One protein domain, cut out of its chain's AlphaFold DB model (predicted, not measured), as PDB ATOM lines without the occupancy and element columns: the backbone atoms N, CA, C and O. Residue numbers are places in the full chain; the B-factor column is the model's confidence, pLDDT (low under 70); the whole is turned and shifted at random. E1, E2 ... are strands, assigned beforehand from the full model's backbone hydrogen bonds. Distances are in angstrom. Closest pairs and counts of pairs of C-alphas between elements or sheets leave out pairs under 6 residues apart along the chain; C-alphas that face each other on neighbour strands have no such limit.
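Overview. This is residues 11 to 85 of the 85 residues of an uncharacterized protein of Anaerosporobacter mobilis DSM 15930 (UniProt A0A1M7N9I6). Two small antiparallel sheets, E1 E2 E7 and E3 E6 E5 E4, make a V: they come together where E2 passes into E3 and E6 into E7, and spread apart from there. The long links, residues 34 to 48 and 61 to 73, lie at the end of the four-stranded sheet away from this corner, and residues 15 to 21 lie at the far end of the three-stranded sheet. The printed part has 75 residues with no named helix and seven named strands, E1 to E7 in order; the class is all strand, though under half of the residues, 33, are in named elements. The whole is compact, with a radius of gyration of the C-alphas of 12.2 A and spans of 33 by 27 by 17 A.

Along the chain. E1, residues 11 to 14, begins at C-alpha 11 at (-36.302, 117.323, -55.129). E2, residues 22 to 27, is 16.1 A long from first to last C-alpha and ends at C-alpha 27 at (-41.636, 110.247, -56.141). E3 is residues 31 to 33. E4, residues 49 to 53, and E5, residues 56 to 60, are each 13.1 A long. E6 is residues 74 to 77. E7, residues 79 to 84, is 17.5 A long and ends at C-alpha 84 at (-24.848, 112.472, -50.964).

Arrangement. The larger sheet runs E3 E6 E5 E4, with E3 and E4 as edge strands. E3 and E6 are antiparallel at 164 degrees, with N 33 and O 74 at 2.9 A, within hydrogen-bond range. E6 and E5 form a hairpin at 166 degrees, with N 59 and O 75 at 2.9 A. E5 and E4 form a hairpin at 161 degrees, with N 58 and O 51 at 2.8 A. E4 E5 E6 are a meander, each strand the antiparallel neighbour of the one before; with E3, the antiparallel neighbour of E6, they make a Greek key. In the other sheet E2 is the inner strand. E1 and E2 form a hairpin at 156 degrees, with N 24 and O 12 at 2.8 A. E2 and E7 are antiparallel at 164 degrees, with N 25 and O 81 at 2.8 A. Between the sheets, the closest C-alphas of E2 and E6 are those of Glu 27 and Ser 77, 5.9 A apart, and those of E5 and E7 are Val 57 and Gly 79, 6.3 A apart. E6 and E7 meet only through their link. E1 is apart from E3, E4, E5 and E6.

Size, cuts and confidence. The two C-alphas farthest apart are those of Cys 42 and Asp 54, at 33.8 A. The printed part has no cut and ends at residue 85, the chain's last. The links E3 to E4, 15 residues, and E5 to E6, 13 residues, are long. The mean pLDDT of the printed part is 84.2; residues 36 to 43 and 64 to 69 are under 70.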
ATOM      1  N   SER A  11     -37.700 117.455 -55.544       93.75
ATOM      2  CA  SER A  11     -36.302 117.323 -55.129       93.75
ATOM      3  C   SER A  11     -36.006 118.388 -54.081       93.75
ATOM      4  O   SER A  11     -36.352 119.555 -54.271       93.75
ATOM      5  N   MET A  12     -35.404 117.968 -52.973       91.56
ATOM      6  CA  MET A  12     -34.924 118.830 -51.899       91.56
ATOM      7  C   MET A  12     -33.434 118.575 -51.706       91.56
ATOM      8  O   MET A  12     -33.001 117.423 -51.669       91.56
ATOM      9  N   ILE A  13     -32.663 119.651 -51.586       91.94
ATOM     10  CA  ILE A  13     -31.240 119.594 -51.261       91.94
ATOM     11  C   ILE A  13     -31.092 120.142 -49.851       91.94
ATOM     12  O   ILE A  13     -31.536 121.257 -49.580       91.94
ATOM     13  N   PHE A  14     -30.490 119.348 -48.977       88.25
ATOM     14  CA  PHE A  14     -30.164 119.746 -47.619       88.25
ATOM     15  C   PHE A  14     -28.653 119.870 -47.504       88.25
ATOM     16  O   PHE A  14     -27.928 118.896 -47.725       88.25
ATOM     17  N   ASP A  15     -28.193 121.065 -47.156       88.81
ATOM     18  CA  ASP A  15     -26.820 121.271 -46.722       88.81
ATOM     19  C   ASP A  15     -26.690 120.846 -45.255       88.81
ATOM     20  O   ASP A  15     -27.630 120.961 -44.468       88.81
ATOM     21  N   SER A  16     -25.530 120.303 -44.900       81.44
ATOM     22  CA  SER A  16     -25.253 119.776 -43.567       81.44
ATOM     23  C   SER A  16     -23.934 120.330 -43.056       81.44
ATOM     24  O   SER A  16     -22.914 120.252 -43.736       81.44
ATOM     25  N   ASP A  17     -23.932 120.822 -41.820       82.50
ATOM     26  CA  ASP A  17     -22.699 121.242 -41.142       82.50
ATOM     27  C   ASP A  17     -21.803 120.052 -40.746       82.50
ATOM     28  O   ASP A  17     -20.634 120.229 -40.399       82.50
ATOM     29  N   TRP A  18     -22.344 118.827 -40.771       82.38
ATOM     30  CA  TRP A  18     -21.716 117.630 -40.194       82.38
ATOM     31  C   TRP A  18     -21.480 116.513 -41.221       82.38
ATOM     32  O   TRP A  18     -20.904 115.477 -40.879       82.38
ATOM     33  N   SER A  19     -21.923 116.691 -42.468       84.19
ATOM     34  CA  SER A  19     -21.798 115.712 -43.552       84.19
ATOM     35  C   SER A  19     -21.773 116.383 -44.924       84.19
ATOM     36  O   SER A  19     -21.992 117.583 -45.038       84.19
ATOM     37  N   GLU A  20     -21.554 115.593 -45.977       91.25
ATOM     38  CA  GLU A  20     -21.875 116.009 -47.348       91.25
ATOM     39  C   GLU A  20     -23.355 116.408 -47.452       91.25
ATOM     40  O   GLU A  20     -24.198 115.902 -46.691       91.25
ATOM     41  N   SER A  21     -23.659 117.309 -48.387       93.25
ATOM     42  CA  SER A  21     -25.031 117.703 -48.689       93.25
ATOM     43  C   SER A  21     -25.797 116.490 -49.218       93.25
ATOM     44  O   SER A  21     -25.232 115.588 -49.839       93.25
ATOM     45  N   ILE A  22     -27.099 116.431 -48.961       92.62
ATOM     46  CA  ILE A  22     -27.947 115.313 -49.375       92.62
ATOM     47  C   ILE A  22     -29.051 115.812 -50.299       92.62
ATOM     48  O   ILE A  22     -29.801 116.728 -49.971       92.62
ATOM     49  N   GLU A  23     -29.168 115.179 -51.464       94.69
ATOM     50  CA  GLU A  23     -30.325 115.337 -52.337       94.69
ATOM     51  C   GLU A  23     -31.341 114.239 -52.019       94.69
ATOM     52  O   GLU A  23     -31.022 113.048 -52.083       94.69
ATOM     53  N   MET A  24     -32.573 114.641 -51.721       94.62
ATOM     54  CA  MET A  24     -33.724 113.770 -51.508       94.62
ATOM     55  C   MET A  24     -34.757 114.003 -52.606       94.62
ATOM     56  O   MET A  24     -35.196 115.124 -52.844       94.62
ATOM     57  N   VAL A  25     -35.170 112.924 -53.264       95.75
ATOM     58  CA  VAL A  25     -36.083 112.943 -54.403       95.75
ATOM     59  C   VAL A  25     -37.325 112.129 -54.066       95.75
ATOM     60  O   VAL A  25     -37.294 110.896 -54.088       95.75
ATOM     61  N   PHE A  26     -38.418 112.825 -53.771       95.19
ATOM     62  CA  PHE A  26     -39.725 112.247 -53.462       95.19
ATOM     63  C   PHE A  26     -40.488 111.957 -54.750       95.19
ATOM     64  O   PHE A  26     -40.644 112.843 -55.585       95.19
ATOM     65  N   GLU A  27     -40.983 110.735 -54.923       94.19
ATOM     66  CA  GLU A  27     -41.636 110.247 -56.141       94.19
ATOM     67  C   GLU A  27     -43.100 109.889 -55.880       94.19
ATOM     68  O   GLU A  27     -43.456 109.347 -54.833       94.19
ATOM     69  N   GLY A  28     -43.977 110.191 -56.840       93.62
ATOM     70  CA  GLY A  28     -45.411 109.962 -56.670       93.62
ATOM     71  C   GLY A  28     -45.984 110.780 -55.512       93.62
ATOM     72  O   GLY A  28     -46.743 110.251 -54.706       93.62
ATOM     73  N   VAL A  29     -45.591 112.054 -55.406       93.44
ATOM     74  CA  VAL A  29     -46.015 112.947 -54.321       93.44
ATOM     75  C   VAL A  29     -47.543 113.035 -54.268       93.44
ATOM     76  O   VAL A  29     -48.211 113.378 -55.253       93.44
ATOM     77  N   LEU A  30     -48.082 112.693 -53.098       92.31
ATOM     78  CA  LEU A  30     -49.510 112.633 -52.807       92.31
ATOM     79  C   LEU A  30     -49.999 113.978 -52.276       92.31
ATOM     80  O   LEU A  30     -51.007 114.501 -52.755       92.31
ATOM     81  N   LYS A  31     -49.269 114.525 -51.299       91.19
ATOM     82  CA  LYS A  31     -49.552 115.787 -50.611       91.19
ATOM     83  C   LYS A  31     -48.252 116.395 -50.094       91.19
ATOM     84  O   LYS A  31     -47.289 115.673 -49.849       91.19
ATOM     85  N   LEU A  32     -48.236 117.712 -49.936       91.62
ATOM     86  CA  LEU A  32     -47.101 118.440 -49.382       91.62
ATOM     87  C   LEU A  32     -47.539 119.787 -48.804       91.62
ATOM     88  O   LEU A  32     -48.499 120.387 -49.295       91.62
ATOM     89  N   ASN A  33     -46.772 120.273 -47.837       89.56
ATOM     90  CA  ASN A  33     -46.750 121.654 -47.379       89.56
ATOM     91  C   ASN A  33     -45.287 122.100 -47.344       89.56
ATOM     92  O   ASN A  33     -44.463 121.440 -46.720       89.56
ATOM     93  N   LEU A  34     -44.944 123.180 -48.045       86.88
ATOM     94  CA  LEU A  34     -43.582 123.717 -48.045       86.88
ATOM     95  C   LEU A  34     -43.604 125.060 -47.332       86.88
ATOM     96  O   LEU A  34     -44.066 126.053 -47.898       86.88
ATOM     97  N   CYS A  35     -43.073 125.079 -46.114       83.31
ATOM     98  CA  CYS A  35     -43.012 126.259 -45.262       83.31
ATOM     99  C   CYS A  35     -41.559 126.587 -44.871       83.31
ATOM    100  O   CYS A  35     -41.278 126.778 -43.689       83.31
ATOM    101  N   PRO A  36     -40.623 126.736 -45.834       69.00
ATOM    102  CA  PRO A  36     -39.201 126.919 -45.525       69.00
ATOM    103  C   PRO A  36     -38.917 128.188 -44.705       69.00
ATOM    104  O   PRO A  36     -37.915 128.270 -44.009       69.00
ATOM    105  N   SER A  37     -39.799 129.193 -44.767       65.25
ATOM    106  CA  SER A  37     -39.682 130.420 -43.971       65.25
ATOM    107  C   SER A  37     -40.131 130.269 -42.515       65.25
ATOM    108  O   SER A  37     -39.832 131.142 -41.705       65.25
ATOM    109  N   GLN A  38     -40.910 129.230 -42.198       62.50
ATOM    110  CA  GLN A  38     -41.417 128.965 -40.847       62.50
ATOM    111  C   GLN A  38     -40.568 127.929 -40.099       62.50
ATOM    112  O   GLN A  38     -40.664 127.858 -38.878       62.50
ATOM    113  N   ASP A  39     -39.659 127.235 -40.792       59.78
ATOM    114  CA  ASP A  39     -38.569 126.475 -40.177       59.78
ATOM    115  C   ASP A  39     -37.526 127.453 -39.581       59.78
ATOM    116  O   ASP A  39     -36.538 127.858 -40.200       59.78
ATOM    117  N   ASN A  40     -37.818 127.912 -38.360       59.34
ATOM    118  CA  ASN A  40     -36.938 128.660 -37.454       59.34
ATOM    119  C   ASN A  40     -36.379 130.018 -37.948       59.34
ATOM    120  O   ASN A  40     -35.398 130.502 -37.390       59.34
ATOM    121  N   TYR A  41     -36.965 130.671 -38.962       57.53
ATOM    122  CA  TYR A  41     -36.525 131.971 -39.535       57.53
ATOM    123  C   TYR A  41     -35.084 132.024 -40.093       57.53
ATOM    124  O   TYR A  41     -34.754 132.951 -40.835       57.53
ATOM    125  N   CYS A  42     -34.243 131.042 -39.772       62.72
ATOM    126  CA  CYS A  42     -32.865 130.890 -40.224       62.72
ATOM    127  C   CYS A  42     -32.748 129.955 -41.434       62.72
ATOM    128  O   CYS A  42     -31.677 129.873 -42.016       62.72
ATOM    129  N   SER A  43     -33.849 129.321 -41.868       65.50
ATOM    130  CA  SER A  43     -33.837 128.237 -42.870       65.50
ATOM    131  C   SER A  43     -33.039 127.008 -42.416       65.50
ATOM    132  O   SER A  43     -32.565 126.237 -43.247       65.50
ATOM    133  N   ASP A  44     -32.910 126.827 -41.100       76.56
ATOM    134  CA  ASP A  44     -32.203 125.706 -40.488       76.56
ATOM    135  C   ASP A  44     -33.210 124.650 -40.032       76.56
ATOM    136  O   ASP A  44     -34.192 124.963 -39.353       76.56
ATOM    137  N   ILE A  45     -32.929 123.388 -40.344       80.31
ATOM    138  CA  ILE A  45     -33.716 122.252 -39.862       80.31
ATOM    139  C   ILE A  45     -32.996 121.665 -38.651       80.31
ATOM    140  O   ILE A  45     -31.953 121.029 -38.787       80.31
ATOM    141  N   ALA A  46     -33.552 121.878 -37.459       78.12
ATOM    142  CA  ALA A  46     -32.990 121.322 -36.228       78.12
ATOM    143  C   ALA A  46     -33.212 119.804 -36.141       78.12
ATOM    144  O   ALA A  46     -32.338 119.066 -35.687       78.12
ATOM    145  N   ILE A  47     -34.393 119.351 -36.569       82.12
ATOM    146  CA  ILE A  47     -34.821 117.955 -36.548       82.12
ATOM    147  C   ILE A  47     -35.614 117.692 -37.824       82.12
ATOM    148  O   ILE A  47     -36.436 118.505 -38.237       82.12
ATOM    149  N   ALA A  48     -35.367 116.547 -38.446       86.25
ATOM    150  CA  ALA A  48     -36.219 116.015 -39.495       86.25
ATOM    151  C   ALA A  48     -36.565 114.573 -39.159       86.25
ATOM    152  O   ALA A  48     -35.709 113.806 -38.704       86.25
ATOM    153  N   THR A  49     -37.802 114.191 -39.436       89.00
ATOM    154  CA  THR A  49     -38.259 112.823 -39.236       89.00
ATOM    155  C   THR A  49     -38.767 112.245 -40.546       89.00
ATOM    156  O   THR A  49     -39.386 112.919 -41.371       89.00
ATOM    157  N   MET A  50     -38.495 110.956 -40.726       90.44
ATOM    158  CA  MET A  50     -38.963 110.180 -41.858       90.44
ATOM    159  C   MET A  50     -39.633 108.907 -41.359       90.44
ATOM    160  O   MET A  50     -39.066 108.168 -40.553       90.44
ATOM    161  N   GLU A  51     -40.828 108.630 -41.867       91.69
ATOM    162  CA  GLU A  51     -41.582 107.427 -41.537       91.69
ATOM    163  C   GLU A  51     -42.186 106.776 -42.782       91.69
ATOM    164  O   GLU A  51     -42.405 107.420 -43.809       91.69
ATOM    165  N   LYS A  52     -42.441 105.468 -42.687       91.44
ATOM    166  CA  LYS A  52     -43.157 104.701 -43.705       91.44
ATOM    167  C   LYS A  52     -44.377 104.044 -43.064       91.44
ATOM    168  O   LYS A  52     -44.218 103.250 -42.139       91.44
ATOM    169  N   GLU A  53     -45.563 104.332 -43.584       91.19
ATOM    170  CA  GLU A  53     -46.841 103.753 -43.149       91.19
ATOM    171  C   GLU A  53     -47.680 103.415 -44.385       91.19
ATOM    172  O   GLU A  53     -47.807 104.251 -45.273       91.19
ATOM    173  N   ASP A  54     -48.210 102.190 -44.479       91.31
ATOM    174  CA  ASP A  54     -49.057 101.733 -45.598       91.31
ATOM    175  C   ASP A  54     -48.505 102.060 -47.005       91.31
ATOM    176  O   ASP A  54     -49.226 102.509 -47.891       91.31
ATOM    177  N   GLU A  55     -47.202 101.835 -47.216       91.12
ATOM    178  CA  GLU A  55     -46.476 102.157 -48.464       91.12
ATOM    179  C   GLU A  55     -46.324 103.657 -48.782       91.12
ATOM    180  O   GLU A  55     -45.767 104.012 -49.820       91.12
ATOM    181  N   ILE A  56     -46.724 104.543 -47.869       94.25
ATOM    182  CA  ILE A  56     -46.518 105.989 -47.966       94.25
ATOM    183  C   ILE A  56     -45.271 106.370 -47.175       94.25
ATOM    184  O   ILE A  56     -45.147 106.066 -45.988       94.25
ATOM    185  N   VAL A  57     -44.349 107.067 -47.835       94.44
ATOM    186  CA  VAL A  57     -43.217 107.742 -47.201       94.44
ATOM    187  C   VAL A  57     -43.671 109.128 -46.765       94.44
ATOM    188  O   VAL A  57     -44.134 109.912 -47.600       94.44
ATOM    189  N   LYS A  58     -43.507 109.435 -45.480       93.44
ATOM    190  CA  LYS A  58     -43.779 110.755 -44.913       93.44
ATOM    191  C   LYS A  58     -42.489 111.377 -44.398       93.44
ATOM    192  O   LYS A  58     -41.703 110.716 -43.721       93.44
ATOM    193  N   PHE A  59     -42.294 112.642 -44.728       92.12
ATOM    194  CA  PHE A  59     -41.183 113.477 -44.288       92.12
ATOM    195  C   PHE A  59     -41.736 114.738 -43.632       92.12
ATOM    196  O   PHE A  59     -42.715 115.286 -44.139       92.12
ATOM    197  N   TYR A  60     -41.112 115.199 -42.550       89.19
ATOM    198  CA  TYR A  60     -41.438 116.468 -41.900       89.19
ATOM    199  C   TYR A  60     -40.226 117.052 -41.158       89.19
ATOM    200  O   TYR A  60     -39.380 116.300 -40.667       89.19
ATOM    201  N   THR A  61     -40.132 118.382 -41.088       86.94
ATOM    202  CA  THR A  61     -39.029 119.132 -40.454       86.94
ATOM    203  C   THR A  61     -39.265 119.390 -38.961       86.94
ATOM    204  O   THR A  61     -39.038 120.490 -38.467       86.94
ATOM    205  N   ASP A  62     -39.742 118.373 -38.234       81.00
ATOM    206  CA  ASP A  62     -39.954 118.438 -36.781       81.00
ATOM    207  C   ASP A  62     -39.902 117.040 -36.129       81.00
ATOM    208  O   ASP A  62     -39.765 116.008 -36.805       81.00
ATOM    209  N   GLU A  63     -40.001 116.998 -34.802       74.62
ATOM    210  CA  GLU A  63     -40.240 115.792 -34.019       74.62
ATOM    211  C   GLU A  63     -41.616 115.185 -34.329       74.62
ATOM    212  O   GLU A  63     -42.537 115.824 -34.835       74.62
ATOM    213  N   LYS A  64     -41.768 113.888 -34.043       65.31
ATOM    214  CA  LYS A  64     -43.019 113.157 -34.261       65.31
ATOM    215  C   LYS A  64     -44.067 113.537 -33.208       65.31
ATOM    216  O   LYS A  64     -44.356 112.745 -32.315       65.31
ATOM    217  N   GLU A  65     -44.688 114.697 -33.359       56.28
ATOM    218  CA  GLU A  65     -45.993 114.994 -32.771       56.28
ATOM    219  C   GLU A  65     -47.006 115.239 -33.901       56.28
ATOM    220  O   GLU A  65     -46.658 115.605 -35.018       56.28
ATOM    221  N   SER A  66     -48.256 114.841 -33.676       55.69
ATOM    222  CA  SER A  66     -49.270 114.586 -34.709       55.69
ATOM    223  C   SER A  66     -49.320 115.609 -35.858       55.69
ATOM    224  O   SER A  66     -49.636 116.775 -35.634       55.69
ATOM    225  N   ILE A  67     -49.184 115.123 -37.104       56.84
ATOM    226  CA  ILE A  67     -49.332 115.894 -38.363       56.84
ATOM    227  C   ILE A  67     -50.627 116.730 -38.402       56.84
ATOM    228  O   ILE A  67     -50.702 117.717 -39.123       56.84
ATOM    229  N   GLN A  68     -51.654 116.359 -37.623       59.00
ATOM    230  CA  GLN A  68     -52.929 117.081 -37.563       59.00
ATOM    231  C   GLN A  68     -52.799 118.572 -37.219       59.00
ATOM    232  O   GLN A  68     -53.686 119.330 -37.608       59.00
ATOM    233  N   GLU A  69     -51.721 118.989 -36.550       63.75
ATOM    234  CA  GLU A  69     -51.494 120.390 -36.166       63.75
ATOM    235  C   GLU A  69     -50.171 120.964 -36.700       63.75
ATOM    236  O   GLU A  69     -49.860 122.118 -36.425       63.75
ATOM    237  N   TYR A  70     -49.407 120.195 -37.485       74.38
ATOM    238  CA  TYR A  70     -48.098 120.632 -37.965       74.38
ATOM    239  C   TYR A  70     -48.217 121.563 -39.182       74.38
ATOM    240  O   TYR A  70     -48.658 121.151 -40.260       74.38
ATOM    241  N   ASP A  71     -47.810 122.822 -39.012       79.50
ATOM    242  CA  ASP A  71     -47.856 123.874 -40.035       79.50
ATOM    243  C   ASP A  71     -46.524 124.083 -40.784       79.50
ATOM    244  O   ASP A  71     -46.472 124.872 -41.734       79.50
ATOM    245  N   GLY A  72     -45.477 123.329 -40.428       83.88
ATOM    246  CA  GLY A  72     -44.155 123.372 -41.059       83.88
ATOM    247  C   GLY A  72     -44.020 122.537 -42.342       83.88
ATOM    248  O   GLY A  72     -45.007 122.166 -42.988       83.88
ATOM    249  N   THR A  73     -42.780 122.267 -42.761       88.06
ATOM    250  CA  THR A  73     -42.501 121.595 -44.039       88.06
ATOM    251  C   THR A  73     -42.730 120.087 -43.938       88.06
ATOM    252  O   THR A  73     -42.068 119.403 -43.165       88.06
ATOM    253  N   TRP A  74     -43.622 119.534 -44.765       90.88
ATOM    254  CA  TRP A  74     -43.874 118.092 -44.828       90.88
ATOM    255  C   TRP A  74     -44.241 117.598 -46.231       90.88
ATOM    256  O   TRP A  74     -44.778 118.336 -47.059       90.88
ATOM    257  N   ILE A  75     -43.956 116.322 -46.510       93.12
ATOM    258  CA  ILE A  75     -44.240 115.657 -47.792       93.12
ATOM    259  C   ILE A  75     -44.741 114.229 -47.546       93.12
ATOM    260  O   ILE A  75     -44.120 113.472 -46.806       93.12
ATOM    261  N   GLU A  76     -45.823 113.841 -48.226       93.81
ATOM    262  CA  GLU A  76     -46.290 112.456 -48.367       93.81
ATOM    263  C   GLU A  76     -46.055 111.975 -49.808       93.81
ATOM    264  O   GLU A  76     -46.482 112.621 -50.772       93.81
ATOM    265  N   SER A  77     -45.397 110.831 -49.984       95.00
ATOM    266  CA  SER A  77     -45.003 110.306 -51.300       95.00
ATOM    267  C   SER A  77     -45.052 108.780 -51.360       95.00
ATOM    268  O   SER A  77     -45.114 108.112 -50.332       95.00
ATOM    269  N   LEU A  78     -45.031 108.219 -52.571       95.31
ATOM    270  CA  LEU A  78     -45.013 106.766 -52.796       95.31
ATOM    271  C   LEU A  78     -43.592 106.192 -52.860       95.31
ATOM    272  O   LEU A  78     -43.407 104.978 -52.805       95.31
ATOM    273  N   GLY A  79     -42.584 107.047 -53.008       94.12
ATOM    274  CA  GLY A  79     -41.193 106.634 -53.093       94.12
ATOM    275  C   GLY A  79     -40.247 107.760 -52.718       94.12
ATOM    276  O   GLY A  79     -40.579 108.938 -52.824       94.12
ATOM    277  N   LEU A  80     -39.049 107.380 -52.293       95.19
ATOM    278  CA  LEU A  80     -37.974 108.303 -51.980       95.19
ATOM    279  C   LEU A  80     -36.652 107.696 -52.442       95.19
ATOM    280  O   LEU A  80     -36.334 106.551 -52.118       95.19
ATOM    281  N   ARG A  81     -35.866 108.487 -53.165       95.31
ATOM    282  CA  ARG A  81     -34.463 108.199 -53.473       95.31
ATOM    283  C   ARG A  81     -33.593 109.286 -52.862       95.31
ATOM    284  O   ARG A  81     -33.998 110.442 -52.850       95.31
ATOM    285  N   TRP A  82     -32.404 108.934 -52.390       94.88
ATOM    286  CA  TRP A  82     -31.450 109.910 -51.866       94.88
ATOM    287  C   TRP A  82     -30.022 109.608 -52.307       94.88
ATOM    288  O   TRP A  82     -29.689 108.466 -52.637       94.88
ATOM    289  N   ARG A  83     -29.182 110.642 -52.310       95.12
ATOM    290  CA  ARG A  83     -27.732 110.538 -52.506       95.12
ATOM    291  C   ARG A  83     -27.007 111.677 -51.795       95.12
ATOM    292  O   ARG A  83     -27.550 112.775 -51.712       95.12
ATOM    293  N   PHE A  84     -25.787 111.413 -51.337       94.25
ATOM    294  CA  PHE A  84     -24.848 112.472 -50.964       94.25
ATOM    295  C   PHE A  84     -24.294 113.138 -52.234       94.25
ATOM    296  O   PHE A  84     -24.141 112.455 -53.258       94.25
ATOM    297  N   ILE A  85     -24.073 114.454 -52.187       91.12
ATOM    298  CA  ILE A  85     -23.584 115.288 -53.298       91.12
ATOM    299  C   ILE A  85     -22.446 116.212 -52.871       91.12
ATOM    300  O   ILE A  85     -22.403 116.608 -51.684       91.12
TER     301      ILE A  85